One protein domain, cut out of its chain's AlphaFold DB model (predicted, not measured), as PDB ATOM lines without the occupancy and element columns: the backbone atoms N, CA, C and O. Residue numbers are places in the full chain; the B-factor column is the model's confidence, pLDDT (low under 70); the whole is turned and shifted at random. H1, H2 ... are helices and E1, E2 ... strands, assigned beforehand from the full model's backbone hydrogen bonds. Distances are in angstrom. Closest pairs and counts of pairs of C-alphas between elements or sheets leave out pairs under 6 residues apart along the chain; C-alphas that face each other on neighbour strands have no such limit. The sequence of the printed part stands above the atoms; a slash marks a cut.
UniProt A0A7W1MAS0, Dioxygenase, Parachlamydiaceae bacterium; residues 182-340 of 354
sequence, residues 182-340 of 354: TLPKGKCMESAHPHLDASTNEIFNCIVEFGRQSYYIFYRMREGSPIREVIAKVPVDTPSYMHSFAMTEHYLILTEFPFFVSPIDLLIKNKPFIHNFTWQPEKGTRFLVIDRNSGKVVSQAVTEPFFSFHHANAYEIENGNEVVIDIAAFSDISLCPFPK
ATOM      1  N   THR A 182     112.850  62.323 160.251       93.81
ATOM      2  CA  THR A 182     112.811  61.018 160.922       93.81
ATOM      3  C   THR A 182     114.168  60.577 161.464       93.81
ATOM      4  O   THR A 182     114.288  59.442 161.932       93.81
ATOM      5  N   LEU A 183     115.196  61.436 161.416       93.81
ATOM      6  CA  LEU A 183     116.499  61.081 161.967       93.81
ATOM      7  C   LEU A 183     116.405  60.870 163.486       93.81
ATOM      8  O   LEU A 183     115.571  61.502 164.147       93.81
ATOM      9  N   PRO A 184     117.256  59.996 164.057       87.44
ATOM     10  CA  PRO A 184     117.211  59.659 165.474       87.44
ATOM     11  C   PRO A 184     117.203  60.898 166.382       87.44
ATOM     12  O   PRO A 184     117.956  61.849 166.183       87.44
ATOM     13  N   LYS A 185     116.317  60.874 167.385       83.31
ATOM     14  CA  LYS A 185     116.205  61.892 168.453       83.31
ATOM     15  C   LYS A 185     116.554  61.332 169.838       83.31
ATOM     16  O   LYS A 185     116.602  62.060 170.818       83.31
ATOM     17  N   GLY A 186     116.774  60.023 169.920       83.81
ATOM     18  CA  GLY A 186     117.187  59.307 171.121       83.81
ATOM     19  C   GLY A 186     118.056  58.113 170.739       83.81
ATOM     20  O   GLY A 186     118.115  57.751 169.564       83.81
ATOM     21  N   LYS A 187     118.744  57.518 171.725       84.06
ATOM     22  CA  LYS A 187     119.775  56.480 171.503       84.06
ATOM     23  C   LYS A 187     120.829  56.908 170.475       84.06
ATOM     24  O   LYS A 187     121.293  56.108 169.673       84.06
ATOM     25  N   CYS A 188     121.190  58.179 170.490       89.12
ATOM     26  CA  CYS A 188     122.209  58.728 169.618       89.12
ATOM     27  C   CYS A 188     122.905  59.901 170.300       89.12
ATOM     28  O   CYS A 188     122.368  60.470 171.254       89.12
ATOM     29  N   MET A 189     124.087  60.231 169.795       91.62
ATOM     30  CA  MET A 189     124.743  61.512 170.025       91.62
ATOM     31  C   MET A 189     124.646  62.367 168.771       91.62
ATOM     32  O   MET A 189     124.657  61.829 167.667       91.62
ATOM     33  N   GLU A 190     124.616  63.679 168.938       94.25
ATOM     34  CA  GLU A 190     124.722  64.657 167.853       94.25
ATOM     35  C   GLU A 190     125.813  65.652 168.239       94.25
ATOM     36  O   GLU A 190     125.829  66.101 169.379       94.25
ATOM     37  N   SER A 191     126.750  65.970 167.344       96.62
ATOM     38  CA  SER A 191     127.832  66.893 167.706       96.62
ATOM     39  C   SER A 191     127.278  68.290 168.011       96.62
ATOM     40  O   SER A 191     126.409  68.808 167.307       96.62
ATOM     41  N   ALA A 192     127.819  68.925 169.055       97.00
ATOM     42  CA  ALA A 192     127.542  70.323 169.388       97.00
ATOM     43  C   ALA A 192     128.374  71.320 168.548       97.00
ATOM     44  O   ALA A 192     128.346  72.524 168.815       97.00
ATOM     45  N   HIS A 193     129.110  70.829 167.545       97.94
ATOM     46  CA  HIS A 193     130.005  71.601 166.677       97.94
ATOM     47  C   HIS A 193     129.599  71.475 165.203       97.94
ATOM     48  O   HIS A 193     130.349  70.914 164.401       97.94
ATOM     49  N   PRO A 194     128.404  71.969 164.829       97.94
ATOM     50  CA  PRO A 194     128.005  72.015 163.433       97.94
ATOM     51  C   PRO A 194     128.902  72.978 162.646       97.94
ATOM     52  O   PRO A 194     129.349  74.006 163.162       97.94
ATOM     53  N   HIS A 195     129.106  72.671 161.370       98.31
ATOM     54  CA  HIS A 195     129.806  73.538 160.426       98.31
ATOM     55  C   HIS A 195     128.804  74.336 159.590       98.31
ATOM     56  O   HIS A 195     127.799  73.787 159.146       98.31
ATOM     57  N   LEU A 196     129.078  75.621 159.358       97.25
ATOM     58  CA  LEU A 196     128.340  76.455 158.406       97.25
ATOM     59  C   LEU A 196     129.176  76.617 157.141       97.25
ATOM     60  O   LEU A 196     130.293  77.127 157.202       97.25
ATOM     61  N   ASP A 197     128.615  76.254 155.998       96.56
ATOM     62  CA  ASP A 197     129.187  76.632 154.714       96.56
ATOM     63  C   ASP A 197     128.709  78.038 154.337       96.56
ATOM     64  O   ASP A 197     127.546  78.247 153.998       96.56
ATOM     65  N   ALA A 198     129.615  79.015 154.395       93.44
ATOM     66  CA  ALA A 198     129.300  80.412 154.112       93.44
ATOM     67  C   ALA A 198     128.924  80.683 152.643       93.44
ATOM     68  O   ALA A 198     128.328  81.718 152.354       93.44
ATOM     69  N   SER A 199     129.267  79.786 151.711       94.25
ATOM     70  CA  SER A 199     128.939  79.951 150.288       94.25
ATOM     71  C   SER A 199     127.500  79.542 149.962       94.25
ATOM     72  O   SER A 199     126.883  80.107 149.059       94.25
ATOM     73  N   THR A 200     126.953  78.584 150.715       93.44
ATOM     74  CA  THR A 200     125.620  78.005 150.485       93.44
ATOM     75  C   THR A 200     124.628  78.280 151.616       93.44
ATOM     76  O   THR A 200     123.439  78.004 151.454       93.44
ATOM     77  N   ASN A 201     125.098  78.795 152.756       94.69
ATOM     78  CA  ASN A 201     124.371  78.883 154.028       94.69
ATOM     79  C   ASN A 201     123.805  77.532 154.510       94.69
ATOM     80  O   ASN A 201     122.863  77.488 155.308       94.69
ATOM     81  N   GLU A 202     124.365  76.415 154.033       96.81
ATOM     82  CA  GLU A 202     124.008  75.077 154.494       96.81
ATOM     83  C   GLU A 202     124.781  74.738 155.779       96.81
ATOM     84  O   GLU A 202     125.965  75.047 155.931       96.81
ATOM     85  N   ILE A 203     124.101  74.083 156.717       97.94
ATOM     86  CA  ILE A 203     124.678  73.642 157.991       97.94
ATOM     87  C   ILE A 203     124.944  72.147 157.908       97.94
ATOM     88  O   ILE A 203     124.031  71.393 157.587       97.94
ATOM     89  N   PHE A 204     126.149  71.709 158.252       98.44
ATOM     90  CA  PHE A 204     126.570  70.311 158.249       98.44
ATOM     91  C   PHE A 204     126.796  69.844 159.675       98.44
ATOM     92  O   PHE A 204     127.381  70.558 160.490       98.44
ATOM     93  N   ASN A 205     126.347  68.632 159.983       98.06
ATOM     94  CA  ASN A 205     126.611  68.026 161.279       98.06
ATOM     95  C   ASN A 205     126.586  66.493 161.195       98.06
ATOM     96  O   ASN A 205     126.263  65.909 160.155       98.06
ATOM     97  N   CYS A 206     126.917  65.840 162.306       97.38
ATOM     98  CA  CYS A 206     126.987  64.392 162.414       97.38
ATOM     99  C   CYS A 206     126.222  63.845 163.625       97.38
ATOM    100  O   CYS A 206     126.183  64.450 164.700       97.38
ATOM    101  N   ILE A 207     125.664  62.648 163.450       96.94
ATOM    102  CA  ILE A 207     124.994  61.855 164.479       96.94
ATOM    103  C   ILE A 207     125.713  60.514 164.609       96.94
ATOM    104  O   ILE A 207     126.006  59.855 163.609       96.94
ATOM    105  N   VAL A 208     125.925  60.073 165.845       96.06
ATOM    106  CA  VAL A 208     126.286  58.690 166.167       96.06
ATOM    107  C   VAL A 208     125.020  57.979 166.636       96.06
ATOM    108  O   VAL A 208     124.548  58.213 167.745       96.06
ATOM    109  N   GLU A 209     124.430  57.139 165.788       94.38
ATOM    110  CA  GLU A 209     123.251  56.330 166.117       94.38
ATOM    111  C   GLU A 209     123.682  55.032 166.808       94.38
ATOM    112  O   GLU A 209     124.429  54.249 166.222       94.38
ATOM    113  N   PHE A 210     123.179  54.770 168.019       90.31
ATOM    114  CA  PHE A 210     123.435  53.531 168.755       90.31
ATOM    115  C   PHE A 210     122.297  52.530 168.564       90.31
ATOM    116  O   PHE A 210     121.136  52.779 168.903       90.31
ATOM    117  N   GLY A 211     122.643  51.334 168.102       88.38
ATOM    118  CA  GLY A 211     121.684  50.256 167.904       88.38
ATOM    119  C   GLY A 211     122.355  48.897 167.800       88.38
ATOM    120  O   GLY A 211     123.558  48.760 168.013       88.38
ATOM    121  N   ARG A 212     121.566  47.872 167.448       86.94
ATOM    122  CA  ARG A 212     122.114  46.547 167.108       86.94
ATOM    123  C   ARG A 212     123.102  46.649 165.942       86.94
ATOM    124  O   ARG A 212     124.135  45.998 165.975       86.94
ATOM    125  N   GLN A 213     122.760  47.464 164.948       94.25
ATOM    126  CA  GLN A 213     123.716  48.073 164.034       94.25
ATOM    127  C   GLN A 213     123.773  49.551 164.399       94.25
ATOM    128  O   GLN A 213     122.719  50.184 164.500       94.25
ATOM    129  N   SER A 214     124.974  50.073 164.613       96.00
ATOM    130  CA  SER A 214     125.184  51.500 164.841       96.00
ATOM    131  C   SER A 214     125.630  52.179 163.548       96.00
ATOM    132  O   SER A 214     126.067  51.510 162.605       96.00
ATOM    133  N   TYR A 215     125.482  53.501 163.483       97.75
ATOM    134  CA  TYR A 215     125.810  54.274 162.286       97.75
ATOM    135  C   TYR A 215     126.419  55.627 162.630       97.75
ATOM    136  O   TYR A 215     125.971  56.294 163.560       97.75
ATOM    137  N   TYR A 216     127.360  56.070 161.802       98.25
ATOM    138  CA  TYR A 216     127.698  57.481 161.671       98.25
ATOM    139  C   TYR A 216     126.846  58.086 160.562       98.25
ATOM    140  O   TYR A 216     126.853  57.595 159.431       98.25
ATOM    141  N   ILE A 217     126.083  59.121 160.885       98.38
ATOM    142  CA  ILE A 217     125.164  59.771 159.956       98.38
ATOM    143  C   ILE A 217     125.592  61.221 159.799       98.38
ATOM    144  O   ILE A 217     125.460  62.004 160.734       98.38
ATOM    145  N   PHE A 218     126.057  61.579 158.609       98.62
ATOM    146  CA  PHE A 218     126.252  62.973 158.234       98.62
ATOM    147  C   PHE A 218     124.997  63.501 157.569       98.62
ATOM    148  O   PHE A 218     124.385  62.818 156.740       98.62
ATOM    149  N   TYR A 219     124.630  64.725 157.911       98.38
ATOM    150  CA  TYR A 219     123.501  65.404 157.309       98.38
ATOM    151  C   TYR A 219     123.840  66.863 157.021       98.38
ATOM    152  O   TYR A 219     124.769  67.428 157.603       98.38
ATOM    153  N   ARG A 220     123.035  67.474 156.151       97.94
ATOM    154  CA  ARG A 220     122.956  68.928 156.005       97.94
ATOM    155  C   ARG A 220     121.573  69.458 156.333       97.94
ATOM    156  O   ARG A 220     120.581  68.743 156.227       97.94
ATOM    157  N   MET A 221     121.501  70.734 156.670       97.50
ATOM    158  CA  MET A 221     120.271  71.511 156.713       97.50
ATOM    159  C   MET A 221     120.421  72.695 155.770       97.50
ATOM    160  O   MET A 221     121.401  73.434 155.849       97.50
ATOM    161  N   ARG A 222     119.439  72.878 154.887       95.94
ATOM    162  CA  ARG A 222     119.351  74.082 154.053       95.94
ATOM    163  C   ARG A 222     118.995  75.289 154.908       95.94
ATOM    164  O   ARG A 222     118.311  75.142 155.924       95.94
ATOM    165  N   GLU A 223     119.399  76.474 154.466       93.19
ATOM    166  CA  GLU A 223     119.070  77.724 155.143       93.19
ATOM    167  C   GLU A 223     117.561  77.821 155.442       93.19
ATOM    168  O   GLU A 223     116.713  77.624 154.572       93.19
ATOM    169  N   GLY A 224     117.217  78.068 156.709       90.75
ATOM    170  CA  GLY A 224     115.828  78.190 157.169       90.75
ATOM    171  C   GLY A 224     115.024  76.885 157.245       90.75
ATOM    172  O   GLY A 224     113.917  76.899 157.786       90.75
ATOM    173  N   SER A 225     115.550  75.757 156.761       95.12
ATOM    174  CA  SER A 225     114.861  74.467 156.800       95.12
ATOM    175  C   SER A 225     115.057  73.764 158.150       95.12
ATOM    176  O   SER A 225     116.190  73.612 158.602       95.12
ATOM    177  N   PRO A 226     113.987  73.255 158.790       94.50
ATOM    178  CA  PRO A 226     114.091  72.405 159.975       94.50
ATOM    179  C   PRO A 226     114.327  70.923 159.631       94.50
ATOM    180  O   PRO A 226     114.243  70.074 160.521       94.50
ATOM    181  N   ILE A 227     114.550  70.592 158.354       96.75
ATOM    182  CA  ILE A 227     114.739  69.224 157.860       96.75
ATOM    183  C   ILE A 227     116.232  68.950 157.705       96.75
ATOM    184  O   ILE A 227     116.931  69.668 156.986       96.75
ATOM    185  N   ARG A 228     116.699  67.872 158.334       97.25
ATOM    186  CA  ARG A 228     118.039  67.321 158.133       97.25
ATOM    187  C   ARG A 228     118.027  66.344 156.955       97.25
ATOM    188  O   ARG A 228     117.387  65.294 157.007       97.25
ATOM    189  N   GLU A 229     118.743  66.686 155.891       97.81
ATOM    190  CA  GLU A 229     118.957  65.841 154.716       97.81
ATOM    191  C   GLU A 229     120.181  64.950 154.940       97.81
ATOM    192  O   GLU A 229     121.293  65.449 155.104       97.81
ATOM    193  N   VAL A 230     119.994  63.628 154.937       98.56
ATOM    194  CA  VAL A 230     121.109  62.679 155.082       98.56
ATOM    195  C   VAL A 230     122.024  62.757 153.866       98.56
ATOM    196  O   VAL A 230     121.575  62.584 152.737       98.56
ATOM    197  N   ILE A 231     123.312  62.957 154.127       98.50
ATOM    198  CA  ILE A 231     124.381  62.904 153.128       98.50
ATOM    199  C   ILE A 231     124.955  61.495 153.094       98.50
ATOM    200  O   ILE A 231     124.973  60.851 152.052       98.50
ATOM    201  N   ALA A 232     125.388  60.993 154.250       98.38
ATOM    202  CA  ALA A 232     126.017  59.687 154.369       98.38
ATOM    203  C   ALA A 232     125.512  58.958 155.609       98.38
ATOM    204  O   ALA A 232     125.270  59.567 156.650       98.38
ATOM    205  N   LYS A 233     125.387  57.633 155.498       98.06
ATOM    206  CA  LYS A 233     125.076  56.729 156.609       98.06
ATOM    207  C   LYS A 233     126.059  55.562 156.576       98.06
ATOM    208  O   LYS A 233     125.900  54.635 155.786       98.06
ATOM    209  N   VAL A 234     127.088  55.630 157.416       97.88
ATOM    210  CA  VAL A 234     128.195  54.667 157.454       97.88
ATOM    211  C   VAL A 234     127.965  53.680 158.603       97.88
ATOM    212  O   VAL A 234     127.867  54.121 159.749       97.88
ATOM    213  N   PRO A 235     127.839  52.366 158.340       97.44
ATOM    214  CA  PRO A 235     127.654  51.379 159.398       97.44
ATOM    215  C   PRO A 235     128.920  51.234 160.247       97.44
ATOM    216  O   PRO A 235     130.039  51.265 159.735       97.44
ATOM    217  N   VAL A 236     128.728  51.039 161.548       96.25
ATOM    218  CA  VAL A 236     129.800  50.782 162.512       96.25
ATOM    219  C   VAL A 236     129.307  49.826 163.600       96.25
ATOM    220  O   VAL A 236     128.166  49.919 164.057       96.25
ATOM    221  N   ASP A 237     130.164  48.895 164.011       92.25
ATOM    222  CA  ASP A 237     129.814  47.894 165.026       92.25
ATOM    223  C   ASP A 237     130.065  48.416 166.445       92.25
ATOM    224  O   ASP A 237     129.213  48.295 167.325       92.25
ATOM    225  N   THR A 238     131.222  49.048 166.658       93.06
ATOM    226  CA  THR A 238     131.598  49.700 167.919       93.06
ATOM    227  C   THR A 238     131.842  51.182 167.662       93.06
ATOM    228  O   THR A 238     132.924  51.521 167.185       93.06
ATOM    229  N   PRO A 239     130.861  52.064 167.918       95.31
ATOM    230  CA  PRO A 239     131.014  53.490 167.657       95.31
ATOM    231  C   PRO A 239     132.073  54.138 168.544       95.31
ATOM    232  O   PRO A 239     132.200  53.794 169.722       95.31
ATOM    233  N   SER A 240     132.798  55.096 167.974       96.00
ATOM    234  CA  SER A 240     133.722  55.977 168.681       96.00
ATOM    235  C   SER A 240     132.998  57.181 169.280       96.00
ATOM    236  O   SER A 240     131.944  57.599 168.791       96.00
ATOM    237  N   TYR A 241     133.563  57.740 170.349       94.50
ATOM    238  CA  TYR A 241     133.150  59.033 170.875       94.50
ATOM    239  C   TYR A 241     133.554  60.145 169.904       94.50
ATOM    240  O   TYR A 241     134.733  60.311 169.594       94.50
ATOM    241  N   MET A 242     132.575  60.930 169.462       88.75
ATOM    242  CA  MET A 242     132.781  61.991 168.485       88.75
ATOM    243  C   MET A 242     132.235  63.310 169.016       88.75
ATOM    244  O   MET A 242     131.023  63.505 169.071       88.75
ATOM    245  N   HIS A 243     133.150  64.210 169.378       95.25
ATOM    246  CA  HIS A 243     132.803  65.554 169.835       95.25
ATOM    247  C   HIS A 243     132.624  66.529 168.669       95.25
ATOM    248  O   HIS A 243     131.651  67.279 168.621       95.25
ATOM    249  N   SER A 244     133.539  66.495 167.699       97.69
ATOM    250  CA  SER A 244     133.526  67.313 166.482       97.69
ATOM    251  C   SER A 244     134.031  66.507 165.284       97.69
ATOM    252  O   SER A 244     134.555  65.402 165.438       97.69
ATOM    253  N   PHE A 245     133.897  67.078 164.092       98.44
ATOM    254  CA  PHE A 245     134.397  66.535 162.830       98.44
ATOM    255  C   PHE A 245     134.997  67.670 161.987       98.44
ATOM    256  O   PHE A 245     134.811  68.847 162.311       98.44
ATOM    257  N   ALA A 246     135.711  67.329 160.915       98.44
ATOM    258  CA  ALA A 246     136.286  68.310 159.999       98.44
ATOM    259  C   ALA A 246     135.484  68.416 158.694       98.44
ATOM    260  O   ALA A 246     134.874  67.446 158.239       98.44
ATOM    261  N   MET A 247     135.500  69.598 158.082       98.38
ATOM    262  CA  MET A 247     134.846  69.874 156.805       98.38
ATOM    263  C   MET A 247     135.799  70.664 155.909       98.38
ATOM    264  O   MET A 247     136.502  71.551 156.382       98.38
ATOM    265  N   THR A 248     135.807  70.322 154.628       97.56
ATOM    266  CA  THR A 248     136.522  71.019 153.549       97.56
ATOM    267  C   THR A 248     135.513  71.493 152.502       97.56
ATOM    268  O   THR A 248     134.300  71.389 152.713       97.56
ATOM    269  N   GLU A 249     135.989  72.002 151.365       95.31
ATOM    270  CA  GLU A 249     135.113  72.394 150.264       95.31
ATOM    271  C   GLU A 249     134.266  71.207 149.782       95.31
ATOM    272  O   GLU A 249     133.044  71.341 149.685       95.31
ATOM    273  N   HIS A 250     134.870  70.029 149.600       96.00
ATOM    274  CA  HIS A 250     134.220  68.850 149.023       96.00
ATOM    275  C   HIS A 250     133.987  67.706 150.014       96.00
ATOM    276  O   HIS A 250     133.135  66.848 149.764       96.00
ATOM    277  N   TYR A 251     134.687  67.678 151.150       98.00
ATOM    278  CA  TYR A 251     134.680  66.521 152.046       98.00
ATOM    279  C   TYR A 251     134.195  66.822 153.463       98.00
ATOM    280  O   TYR A 251     134.539  67.839 154.063       98.00
ATOM    281  N   LEU A 252     133.454  65.867 154.024       98.56
ATOM    282  CA  LEU A 252     133.230  65.700 155.458       98.56
ATOM    283  C   LEU A 252     134.197  64.626 155.951       98.56
ATOM    284  O   LEU A 252     134.278  63.549 155.358       98.56
ATOM    285  N   ILE A 253     134.925  64.900 157.029       98.44
ATOM    286  CA  ILE A 253     135.930  63.984 157.558       98.44
ATOM    287  C   ILE A 253     135.567  63.589 158.979       98.44
ATOM    288  O   ILE A 253     135.573  64.404 159.905       98.44
ATOM    289  N   LEU A 254     135.273  62.302 159.139       98.06
ATOM    290  CA  LEU A 254     135.097  61.676 160.436       98.06
ATOM    291  C   LEU A 254     136.457  61.208 160.945       98.06
ATOM    292  O   LEU A 254     137.078  60.341 160.330       98.06
ATOM    293  N   THR A 255     136.876  61.737 162.091       97.94
ATOM    294  CA  THR A 255     138.059  61.258 162.813       97.94
ATOM    295  C   THR A 255     137.611  60.312 163.919       97.94
ATOM    296  O   THR A 255     137.105  60.722 164.961       97.94
ATOM    297  N   GLU A 256     137.739  59.016 163.666       97.69
ATOM    298  CA  GLU A 256     137.348  57.950 164.574       97.69
ATOM    299  C   GLU A 256     138.502  57.659 165.530       97.69
ATOM    300  O   GLU A 256     139.401  56.865 165.241       97.69
ATOM    301  N   PHE A 257     138.481  58.328 166.679       97.38
ATOM    302  CA  PHE A 257     139.452  58.084 167.741       97.38
ATOM    303  C   PHE A 257     139.280  56.667 168.307       97.38
ATOM    304  O   PHE A 257     138.152  56.159 168.336       97.38
ATOM    305  N   PRO A 258     140.334  56.034 168.849       96.62
ATOM    306  CA  PRO A 258     140.239  54.702 169.430       96.62
ATOM    307  C   PRO A 258     139.554  54.680 170.811       96.62
ATOM    308  O   PRO A 258     139.991  53.999 171.733       96.62
ATOM    309  N   PHE A 259     138.464  55.427 170.985       95.88
ATOM    310  CA  PHE A 259     137.679  55.509 172.210       95.88
ATOM    311  C   PHE A 259     136.248  55.050 171.936       95.88
ATOM    312  O   PHE A 259     135.395  55.833 171.525       95.88
ATOM    313  N   PHE A 260     135.996  53.755 172.126       95.31
ATOM    314  CA  PHE A 260     134.799  53.082 171.618       95.31
ATOM    315  C   PHE A 260     133.828  52.672 172.711       95.31
ATOM    316  O   PHE A 260     134.230  52.391 173.839       95.31
ATOM    317  N   VAL A 261     132.560  52.514 172.345       92.25
ATOM    318  CA  VAL A 261     131.517  51.983 173.224       92.25
ATOM    319  C   VAL A 261     130.795  50.795 172.594       92.25
ATOM    320  O   VAL A 261     130.560  50.745 171.389       92.25
ATOM    321  N   SER A 262     130.407  49.830 173.429       90.75
ATOM    322  CA  SER A 262     129.448  48.793 173.046       90.75
ATOM    323  C   SER A 262     128.017  49.336 173.202       90.75
ATOM    324  O   SER A 262     127.631  49.706 174.315       90.75
ATOM    325  N   PRO A 263     127.181  49.358 172.145       87.12
ATOM    326  CA  PRO A 263     125.795  49.829 172.250       87.12
ATOM    327  C   PRO A 263     124.956  49.042 173.266       87.12
ATOM    328  O   PRO A 263     124.056  49.591 173.899       87.12
ATOM    329  N   ILE A 264     125.264  47.754 173.452       83.62
ATOM    330  CA  ILE A 264     124.612  46.910 174.460       83.62
ATOM    331  C   ILE A 264     124.966  47.404 175.863       83.62
ATOM    332  O   ILE A 264     124.083  47.503 176.715       83.62
ATOM    333  N   ASP A 265     126.229  47.764 176.095       84.50
ATOM    334  CA  ASP A 265     126.696  48.258 177.390       84.50
ATOM    335  C   ASP A 265     125.992  49.551 177.801       84.50
ATOM    336  O   ASP A 265     125.584  49.660 178.956       84.50
ATOM    337  N   LEU A 266     125.753  50.474 176.862       80.88
ATOM    338  CA  LEU A 266     124.969  51.693 177.113       80.88
ATOM    339  C   LEU A 266     123.543  51.403 177.606       80.88
ATOM    340  O   LEU A 266     122.973  52.210 178.340       80.88
ATOM    341  N   LEU A 267     122.959  50.268 177.209       75.44
ATOM    342  CA  LEU A 267     121.603  49.876 177.597       75.44
ATOM    343  C   LEU A 267     121.566  49.140 178.940       75.44
ATOM    344  O   LEU A 267     120.650  49.366 179.731       75.44
ATOM    345  N   ILE A 268     122.520  48.236 179.186       76.88
ATOM    346  CA  ILE A 268     122.457  47.316 180.333       76.88
ATOM    347  C   ILE A 268     123.261  47.795 181.542       76.88
ATOM    348  O   ILE A 268     122.918  47.457 182.677       76.88
ATOM    349  N   LYS A 269     124.340  48.559 181.337       77.50
ATOM    350  CA  LYS A 269     125.199  48.993 182.439       77.50
ATOM    351  C   LYS A 269     124.600  50.231 183.088       77.50
ATOM    352  O   LYS A 269     124.396  51.267 182.463       77.50
ATOM    353  N   ASN A 270     124.399  50.166 184.400       75.50
ATOM    354  CA  ASN A 270     124.076  51.343 185.197       75.50
ATOM    355  C   ASN A 270     125.363  52.119 185.530       75.50
ATOM    356  O   ASN A 270     125.765  52.191 186.691       75.50
ATOM    357  N   LYS A 271     126.032  52.631 184.486       77.50
ATOM    358  CA  LYS A 271     127.152  53.580 184.575       77.50
ATOM    359  C   LYS A 271     126.825  54.877 183.824       77.50
ATOM    360  O   LYS A 271     126.060  54.806 182.857       77.50
ATOM    361  N   PRO A 272     127.388  56.034 184.224       78.38
ATOM    362  CA  PRO A 272     127.323  57.262 183.430       78.38
ATOM    363  C   PRO A 272     127.775  57.057 181.984       78.38
ATOM    364  O   PRO A 272     128.561  56.146 181.722       78.38
ATOM    365  N   PHE A 273     127.292  57.898 181.064       82.44
ATOM    366  CA  PHE A 273     127.464  57.715 179.619       82.44
ATOM    367  C   PHE A 273     128.925  57.448 179.235       82.44
ATOM    368  O   PHE A 273     129.239  56.364 178.733       82.44
ATOM    369  N   ILE A 274     129.825  58.370 179.586       82.94
ATOM    370  CA  ILE A 274     131.233  58.296 179.186       82.94
ATOM    371  C   ILE A 274     131.998  57.124 179.824       82.94
ATOM    372  O   ILE A 274     132.940  56.602 179.242       82.94
ATOM    373  N   HIS A 275     131.550  56.621 180.979       84.12
ATOM    374  CA  HIS A 275     132.168  55.472 181.663       84.12
ATOM    375  C   HIS A 275     131.904  54.120 180.982       84.12
ATOM    376  O   HIS A 275     132.375  53.083 181.466       84.12
ATOM    377  N   ASN A 276     131.120  54.102 179.902       85.75
ATOM    378  CA  ASN A 276     130.948  52.923 179.057       85.75
ATOM    379  C   ASN A 276     131.956  52.879 177.900       85.75
ATOM    380  O   ASN A 276     132.109  51.822 177.288       85.75
ATOM    381  N   PHE A 277     132.646  53.986 177.615       90.31
ATOM    382  CA  PHE A 277     133.658  54.042 176.569       90.31
ATOM    383  C   PHE A 277     134.987  53.464 177.060       90.31
ATOM    384  O   PHE A 277     135.341  53.559 178.236       90.31
ATOM    385  N   THR A 278     135.718  52.825 176.152       92.88
ATOM    386  CA  THR A 278     136.994  52.160 176.419       92.88
ATOM    387  C   THR A 278     138.014  52.566 175.366       92.88
ATOM    388  O   THR A 278     137.738  52.498 174.169       92.88
ATOM    389  N   TRP A 279     139.195  52.971 175.828       94.69
ATOM    390  CA  TRP A 279     140.347  53.273 174.982       94.69
ATOM    391  C   TRP A 279     140.974  51.980 174.441       94.69
ATOM    392  O   TRP A 279     141.270  51.077 175.221       94.69
ATOM    393  N   GLN A 280     141.139  51.893 173.122       95.88
ATOM    394  CA  GLN A 280     141.614  50.729 172.356       95.88
ATOM    395  C   GLN A 280     142.701  51.174 171.358       95.88
ATOM    396  O   GLN A 280     142.462  51.187 170.145       95.88
ATOM    397  N   PRO A 281     143.873  51.623 171.849       96.19
ATOM    398  CA  PRO A 281     144.904  52.266 171.031       96.19
ATOM    399  C   PRO A 281     145.438  51.367 169.911       96.19
ATOM    400  O   PRO A 281     145.891  51.869 168.890       96.19
ATOM    401  N   GLU A 282     145.334  50.045 170.060       96.75
ATOM    402  CA  GLU A 282     145.719  49.061 169.048       96.75
ATOM    403  C   GLU A 282     144.947  49.191 167.726       96.75
ATOM    404  O   GLU A 282     145.382  48.654 166.709       96.75
ATOM    405  N   LYS A 283     143.808  49.897 167.723       96.19
ATOM    406  CA  LYS A 283     143.016  50.175 166.517       96.19
ATOM    407  C   LYS A 283     143.489  51.407 165.736       96.19
ATOM    408  O   LYS A 283     143.048  51.584 164.602       96.19
ATOM    409  N   GLY A 284     144.363  52.233 166.317       97.44
ATOM    410  CA  GLY A 284     144.777  53.516 165.743       97.44
ATOM    411  C   GLY A 284     143.639  54.541 165.661       97.44
ATOM    412  O   GLY A 284     142.512  54.284 166.089       97.44
ATOM    413  N   THR A 285     143.934  55.716 165.105       98.19
ATOM    414  CA  THR A 285     142.906  56.710 164.755       98.19
ATOM    415  C   THR A 285     142.573  56.577 163.276       98.19
ATOM    416  O   THR A 285     143.467  56.675 162.434       98.19
ATOM    417  N   ARG A 286     141.297  56.360 162.944       98.00
ATOM    418  CA  ARG A 286     140.845  56.200 161.556       98.00
ATOM    419  C   ARG A 286     140.192  57.475 161.034       98.00
ATOM    420  O   ARG A 286     139.255  57.982 161.634       98.00
ATOM    421  N   PHE A 287     140.622  57.938 159.871       98.25
ATOM    422  CA  PHE A 287     139.983  59.022 159.130       98.25
ATOM    423  C   PHE A 287     139.097  58.429 158.038       98.25
ATOM    424  O   PHE A 287     139.573  57.642 157.220       98.25
ATOM    425  N   LEU A 288     137.817  58.799 158.015       97.94
ATOM    426  CA  LEU A 288     136.894  58.478 156.924       97.94
ATOM    427  C   LEU A 288     136.576  59.765 156.165       97.94
ATOM    428  O   LEU A 288     135.927  60.658 156.712       97.94
ATOM    429  N   VAL A 289     137.018  59.842 154.911       98.00
ATOM    430  CA  VAL A 289     136.782  60.993 154.032       98.00
ATOM    431  C   VAL A 289     135.540  60.715 153.197       98.00
ATOM    432  O   VAL A 289     135.497  59.756 152.422       98.00
ATOM    433  N   ILE A 290     134.515  61.539 153.380       98.50
ATOM    434  CA  ILE A 290     133.203  61.399 152.753       98.50
ATOM    435  C   ILE A 290     133.002  62.573 151.805       98.50
ATOM    436  O   ILE A 290     133.024  63.721 152.233       98.50
ATOM    437  N   ASP A 291     132.755  62.289 150.531       97.62
ATOM    438  CA  ASP A 291     132.336  63.308 149.572       97.62
ATOM    439  C   ASP A 291     130.956  63.846 149.973       97.62
ATOM    440  O   ASP A 291     129.975  63.099 150.057       97.62
ATOM    441  N   ARG A 292     130.878  65.146 150.265       96.31
ATOM    442  CA  ARG A 292     129.693  65.763 150.883       96.31
ATOM    443  C   ARG A 292     128.509  65.920 149.924       96.31
ATOM    444  O   ARG A 292     127.408  66.230 150.372       96.31
ATOM    445  N   ASN A 293     128.726  65.699 148.625       94.06
ATOM    446  CA  ASN A 293     127.702  65.792 147.584       94.06
ATOM    447  C   ASN A 293     127.069  64.430 147.280       94.06
ATOM    448  O   ASN A 293     125.849  64.302 147.206       94.06
ATOM    449  N   SER A 294     127.899  63.408 147.099       96.88
ATOM    450  CA  SER A 294     127.494  62.042 146.759       96.88
ATOM    451  C   SER A 294     127.268  61.151 147.978       96.88
ATOM    452  O   SER A 294     126.646  60.096 147.845       96.88
ATOM    453  N   GLY A 295     127.802  61.533 149.142       97.56
ATOM    454  CA  GLY A 295     127.719  60.761 150.380       97.56
ATOM    455  C   GLY A 295     128.621  59.530 150.427       97.56
ATOM    456  O   GLY A 295     128.511  58.718 151.350       97.56
ATOM    457  N   LYS A 296     129.496  59.345 149.432       98.00
ATOM    458  CA  LYS A 296     130.380  58.180 149.347       98.00
ATOM    459  C   LYS A 296     131.629  58.389 150.189       98.00
ATOM    460  O   LYS A 296     132.222  59.463 150.172       98.00
ATOM    461  N   VAL A 297     132.074  57.327 150.856       97.94
ATOM    462  CA  VAL A 297     133.424  57.286 151.427       97.94
ATOM    463  C   VAL A 297     134.411  57.155 150.269       97.94
ATOM    464  O   VAL A 297     134.391  56.147 149.562       97.94
ATOM    465  N   VAL A 298     135.231  58.181 150.053       96.94
ATOM    466  CA  VAL A 298     136.172  58.267 148.922       96.94
ATOM    467  C   VAL A 298     137.601  57.916 149.313       96.94
ATOM    468  O   VAL A 298     138.377  57.489 148.464       96.94
ATOM    469  N   SER A 299     137.943  58.048 150.595       96.56
ATOM    470  CA  SER A 299     139.253  57.676 151.121       96.56
ATOM    471  C   SER A 299     139.159  57.291 152.595       96.56
ATOM    472  O   SER A 299     138.234  57.702 153.305       96.56
ATOM    473  N   GLN A 300     140.107  56.473 153.044       97.00
ATOM    474  CA  GLN A 300     140.283  56.116 154.446       97.00
ATOM    475  C   GLN A 300     141.772  56.021 154.769       97.00
ATOM    476  O   GLN A 300     142.544  55.483 153.977       97.00
ATOM    477  N   ALA A 301     142.157  56.486 155.952       96.81
ATOM    478  CA  ALA A 301     143.514  56.355 156.468       96.81
ATOM    479  C   ALA A 301     143.478  55.964 157.946       96.81
ATOM    480  O   ALA A 301     142.521  56.285 158.651       96.81
ATOM    481  N   VAL A 302     144.516  55.278 158.417       98.25
ATOM    482  CA  VAL A 302     144.702  54.958 159.836       98.25
ATOM    483  C   VAL A 302     146.081  55.439 160.256       98.25
ATOM    484  O   VAL A 302     147.062  55.183 159.560       98.25
ATOM    485  N   THR A 303     146.145  56.139 161.382       97.56
ATOM    486  CA  THR A 303     147.388  56.633 161.980       97.56
ATOM    487  C   THR A 303     147.610  56.013 163.352       97.56
ATOM    488  O   THR A 303     146.736  55.328 163.893       97.56
ATOM    489  N   GLU A 304     148.759  56.327 163.951       97.75
ATOM    490  CA  GLU A 304     148.985  56.126 165.383       97.75
ATOM    491  C   GLU A 304     147.816  56.693 166.214       97.75
ATOM    492  O   GLU A 304     147.184  57.677 165.802       97.75
ATOM    493  N   PRO A 305     147.489  56.066 167.357       97.50
ATOM    494  CA  PRO A 305     146.343  56.444 168.166       97.50
ATOM    495  C   PRO A 305     146.551  57.807 168.826       97.50
ATOM    496  O   PRO A 305     147.592  58.089 169.413       97.50
ATOM    497  N   PHE A 306     145.510  58.628 168.784       96.81
ATOM    498  CA  PHE A 306     145.414  59.875 169.537       96.81
ATOM    499  C   PHE A 306     143.941  60.202 169.798       96.81
ATOM    500  O   PHE A 306     143.043  59.572 169.238       96.81
ATOM    501  N   PHE A 307     143.675  61.173 170.663       96.31
ATOM    502  CA  PHE A 307     142.323  61.645 170.948       96.31
ATOM    503  C   PHE A 307     142.215  63.150 170.713       96.31
ATOM    504  O   PHE A 307     143.186  63.883 170.889       96.31
ATOM    505  N   SER A 308     141.033  63.638 170.350       95.44
ATOM    506  CA  SER A 308     140.742  65.066 170.379       95.44
ATOM    507  C   SER A 308     139.267  65.324 170.635       95.44
ATOM    508  O   SER A 308     138.399  64.557 170.230       95.44
ATOM    509  N   PHE A 309     138.989  66.457 171.273       94.50
ATOM    510  CA  PHE A 309     137.652  67.035 171.271       94.50
ATOM    511  C   PHE A 309     137.436  67.898 170.018       94.50
ATOM    512  O   PHE A 309     136.389  67.813 169.380       94.50
ATOM    513  N   HIS A 310     138.423  68.707 169.627       97.00
ATOM    514  CA  HIS A 310     138.231  69.800 168.675       97.00
ATOM    515  C   HIS A 310     139.168  69.693 167.470       97.00
ATOM    516  O   HIS A 310     140.394  69.733 167.600       97.00
ATOM    517  N   HIS A 311     138.558  69.647 166.290       98.12
ATOM    518  CA  HIS A 311     139.224  69.994 165.040       98.12
ATOM    519  C   HIS A 311     139.367  71.519 164.969       98.12
ATOM    520  O   HIS A 311     138.448  72.243 165.355       98.12
ATOM    521  N   ALA A 312     140.518  72.003 164.508       97.31
ATOM    522  CA  ALA A 312     140.757  73.427 164.301       97.31
ATOM    523  C   ALA A 312     140.276  73.859 162.912       97.31
ATOM    524  O   ALA A 312     139.467  74.777 162.803       97.31
ATOM    525  N   ASN A 313     140.749  73.181 161.863       97.81
ATOM    526  CA  ASN A 313     140.330  73.405 160.482       97.81
ATOM    527  C   ASN A 313     140.664  72.185 159.606       97.81
ATOM    528  O   ASN A 313     141.425  71.309 160.016       97.81
ATOM    529  N   ALA A 314     140.129  72.147 158.388       98.00
ATOM    530  CA  ALA A 314     140.628  71.286 157.326       98.00
ATOM    531  C   ALA A 314     140.526  71.990 155.974       98.00
ATOM    532  O   ALA A 314     139.653  72.830 155.762       98.00
ATOM    533  N   TYR A 315     141.414  71.642 155.050       97.56
ATOM    534  CA  TYR A 315     141.391  72.173 153.692       97.56
ATOM    535  C   TYR A 315     142.019  71.194 152.702       97.56
ATOM    536  O   TYR A 315     142.757  70.281 153.071       97.56
ATOM    537  N   GLU A 316     141.695  71.388 151.433       97.06
ATOM    538  CA  GLU A 316     142.206  70.587 150.327       97.06
ATOM    539  C   GLU A 316     143.425  71.264 149.699       97.06
ATOM    540  O   GLU A 316     143.456  72.487 149.531       97.06
ATOM    541  N   ILE A 317     144.427  70.470 149.328       95.88
ATOM    542  CA  ILE A 317     145.582  70.911 148.538       95.88
ATOM    543  C   ILE A 317     145.717  70.043 147.286       95.88
ATOM    544  O   ILE A 317     144.993  69.064 147.101       95.88
ATOM    545  N   GLU A 318     146.610  70.449 146.380       90.06
ATOM    546  CA  GLU A 318     146.873  69.726 145.128       90.06
ATOM    547  C   GLU A 318     145.600  69.439 144.305       90.06
ATOM    548  O   GLU A 318     145.412  68.348 143.769       90.06
ATOM    549  N   ASN A 319     144.715  70.439 144.201       84.12
ATOM    550  CA  ASN A 319     143.416  70.355 143.515       84.12
ATOM    551  C   ASN A 319     142.480  69.259 144.068       84.12
ATOM    552  O   ASN A 319     141.740  68.648 143.297       84.12
ATOM    553  N   GLY A 320     142.515  69.002 145.378       79.00
ATOM    554  CA  GLY A 320     141.615  68.050 146.044       79.00
ATOM    555  C   GLY A 320     142.185  66.641 146.212       79.00
ATOM    556  O   GLY A 320     141.501  65.771 146.744       79.00
ATOM    557  N   ASN A 321     143.429  66.396 145.788       86.06
ATOM    558  CA  ASN A 321     144.058  65.078 145.928       86.06
ATOM    559  C   ASN A 321     144.534  64.784 147.356       86.06
ATOM    560  O   ASN A 321     144.613  63.617 147.741       86.06
ATOM    561  N   GLU A 322     144.825  65.819 148.144       94.38
ATOM    562  CA  GLU A 322     145.225  65.680 149.541       94.38
ATOM    563  C   GLU A 322     144.368  66.566 150.445       94.38
ATOM    564  O   GLU A 322     144.010  67.695 150.096       94.38
ATOM    565  N   VAL A 323     144.055  66.049 151.632       96.69
ATOM    566  CA  VAL A 323     143.298  66.758 152.667       96.69
ATOM    567  C   VAL A 323     144.213  66.993 153.859       96.69
ATOM    568  O   VAL A 323     144.732  66.045 154.448       96.69
ATOM    569  N   VAL A 324     144.377  68.258 154.235       97.50
ATOM    570  CA  VAL A 324     145.075  68.675 155.453       97.50
ATOM    571  C   VAL A 324     144.048  68.863 156.563       97.50
ATOM    572  O   VAL A 324     143.005  69.479 156.344       97.50
ATOM    573  N   ILE A 325     144.332  68.327 157.751       98.00
ATOM    574  CA  ILE A 325     143.441  68.395 158.914       98.00
ATOM    575  C   ILE A 325     144.249  68.852 160.128       98.00
ATOM    576  O   ILE A 325     145.150  68.147 160.582       98.00
ATOM    577  N   ASP A 326     143.876  69.998 160.688       98.06
ATOM    578  CA  ASP A 326     144.488  70.559 161.890       98.06
ATOM    579  C   ASP A 326     143.656  70.172 163.119       98.06
ATOM    580  O   ASP A 326     142.457  70.461 163.192       98.06
ATOM    581  N   ILE A 327     144.275  69.511 164.103       96.94
ATOM    582  CA  ILE A 327     143.574  68.945 165.267       96.94
ATOM    583  C   ILE A 327     144.324  69.258 166.563       96.94
ATOM    584  O   ILE A 327     145.536  69.064 166.659       96.94
ATOM    585  N   ALA A 328     143.592  69.669 167.604       94.56
ATOM    586  CA  ALA A 328     144.132  69.804 168.957       94.56
ATOM    587  C   ALA A 328     144.237  68.417 169.624       94.56
ATOM    588  O   ALA A 328     143.316  67.979 170.320       94.56
ATOM    589  N   ALA A 329     145.319  67.691 169.339       94.44
ATOM    590  CA  ALA A 329     145.474  66.284 169.706       94.44
ATOM    591  C   ALA A 329     146.056  66.062 171.116       94.44
ATOM    592  O   ALA A 329     146.978  66.750 171.554       94.44
ATOM    593  N   PHE A 330     145.552  65.027 171.784       93.19
ATOM    594  CA  PHE A 330     146.083  64.434 173.010       93.19
ATOM    595  C   PHE A 330     146.640  63.045 172.691       93.19
ATOM    596  O   PHE A 330     146.031  62.299 171.924       93.19
ATOM    597  N   SER A 331     147.761  62.672 173.310       89.94
ATOM    598  CA  SER A 331     148.377  61.353 173.105       89.94
ATOM    599  C   SER A 331     147.474  60.196 173.543       89.94
ATOM    600  O   SER A 331     147.515  59.124 172.952       89.94
ATOM    601  N   ASP A 332     146.649  60.408 174.571       88.12
ATOM    602  CA  ASP A 332     145.647  59.452 175.038       88.12
ATOM    603  C   ASP A 332     144.543  60.149 175.864       88.12
ATOM    604  O   ASP A 332     144.585  61.354 176.131       88.12
ATOM    605  N   ILE A 333     143.541  59.370 176.287       85.88
ATOM    606  CA  ILE A 333     142.388  59.860 177.056       85.88
ATOM    607  C   ILE A 333     142.690  60.197 178.527       85.88
ATOM    608  O   ILE A 333     141.839  60.777 179.197       85.88
ATOM    609  N   SER A 334     143.852  59.831 179.072       82.06
ATOM    610  CA  SER A 334     144.201  60.101 180.477       82.06
ATOM    611  C   SER A 334     144.454  61.585 180.747       82.06
ATOM    612  O   SER A 334     144.300  62.038 181.883       82.06
ATOM    613  N   LEU A 335     144.800  62.329 179.693       71.44
ATOM    614  CA  LEU A 335     144.948  63.784 179.691       71.44
ATOM    615  C   LEU A 335     143.615  64.516 179.502       71.44
ATOM    616  O   LEU A 335     143.550  65.732 179.672       71.44
ATOM    617  N   CYS A 336     142.553  63.794 179.143       72.44
ATOM    618  CA  CYS A 336     141.231  64.376 178.984       72.44
ATOM    619  C   CYS A 336     140.556  64.532 180.352       72.44
ATOM    620  O   CYS A 336     140.766  63.700 181.243       72.44
ATOM    621  N   PRO A 337     139.683  65.538 180.525       67.69
ATOM    622  CA  PRO A 337     138.890  65.719 181.734       67.69
ATOM    623  C   PRO A 337     137.738  64.702 181.770       67.69
ATOM    624  O   PRO A 337     136.584  65.062 181.955       67.69
ATOM    625  N   PHE A 338     138.017  63.419 181.534       71.00
ATOM    626  CA  PHE A 338     137.050  62.367 181.798       71.00
ATOM    627  C   PHE A 338     137.063  62.043 183.291       71.00
ATOM    628  O   PHE A 338     138.129  62.046 183.921       71.00
ATOM    629  N   PRO A 339     135.905  61.725 183.887       56.03
ATOM    630  CA  PRO A 339     135.861  61.430 185.302       56.03
ATOM    631  C   PRO A 339     136.679  60.167 185.561       56.03
ATOM    632  O   PRO A 339     136.428  59.098 185.000       56.03
ATOM    633  N   LYS A 340     137.676  60.275 186.441       54.72
ATOM    634  CA  LYS A 340     138.348  59.087 186.970       54.72
ATOM    635  C   LYS A 340     137.308  58.301 187.769       54.72
ATOM    636  O   LYS A 340     136.540  58.931 188.503       54.72
TER     637      LYS A 340
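What this domain is: This is residues 182 to 340 of the 354 residues of the protein "Dioxygenase" of Parachlamydiaceae bacterium (UniProt A0A7W1MAS0). Two strand sheets lie partly face to face as a loose sandwich, their strands crossed: the twisted sheet E1 to E5, and a smaller sheet of E6, E9 and E10. The hairpin E11 and E12 forms a further layer near E6, beyond the second sheet, while E7, E8 and two short helices, H1 and H2, form a small group at one end. The printed part has 159 residues, in the order E1 to E7, H1, H2, E8 to E12; the class is mostly strand, and neighbour strands are antiparallel. The whole is compact, with a radius of gyration of the C-alphas of 15.6 A and spans of 45 by 36 by 24 A.

Where its parts are: E1 is residues 188 to 190, beginning at C-alpha 188 (122.209, 58.728, 169.618), and E2 is 195 to 197. E3, residues 202 to 209, is 22.1 A long; E4, 214 to 221, is 22.2 A; E5, 228 to 236, is 20.8 A and bends by 69 degrees at residue 231. E6, 251 to 256, runs on into E7, 259 to 261, at 81 degrees. H1 is 263 to 268, H2 273 to 276 and E8 277 to 279. E9, 285 to 291, is 19.6 A long; E10 is 297 to 303, E11 311 to 317, and E12 322 to 327, ending at C-alpha 327 (143.574, 68.945, 165.267).

How they stand to each other: E2, E3, E4 and E5 form a meander, each strand the antiparallel neighbour of the one before. E1 and E2 lie on one side of E3, E4 on the other side; N 189 and O 208 are 2.9 A apart, N 195 and O 204 2.9 A, N 207 and O 217 2.8 A. Between E4 and E5, N 216 and O 234 are 2.9 A apart. This sheet and E6, E9, E10 form a sandwich, two sheets face to face, with strands at 42 degrees; the closest C-alphas of E5 and E9, Ala 232 and Ile 290, are 7.6 A apart. In the second sheet E9 is the inner strand: N 254 and O 288 are 3.0 A apart, N 287 and O 301 2.8 A. E6 is near E11 and E12, whose N 324 and O 315 are 2.8 A apart. In E7 and E8, N 278 and O 260 are 2.8 A apart. H1 and H2 only just touch, with 3 pairs of C-alphas within 8 A, closest at Leu 266 and Asn 276, 6.4 A. H1 has 1 of 2 O i to N i+4 pairs within hydrogen-bond range; H2 is too short for one.

The domain as a whole: The C-alphas of Asn 270 and Asn 319, the two farthest apart, are 49.7 A apart. The printed part has no cut. The link E5 to E6, 14 residues, is long; within it residues 246 to 247 pair antiparallel with residues 252 to 253 of E6. The mean pLDDT of the printed part is 92.8; residues 337, 339 and 340 are under 70.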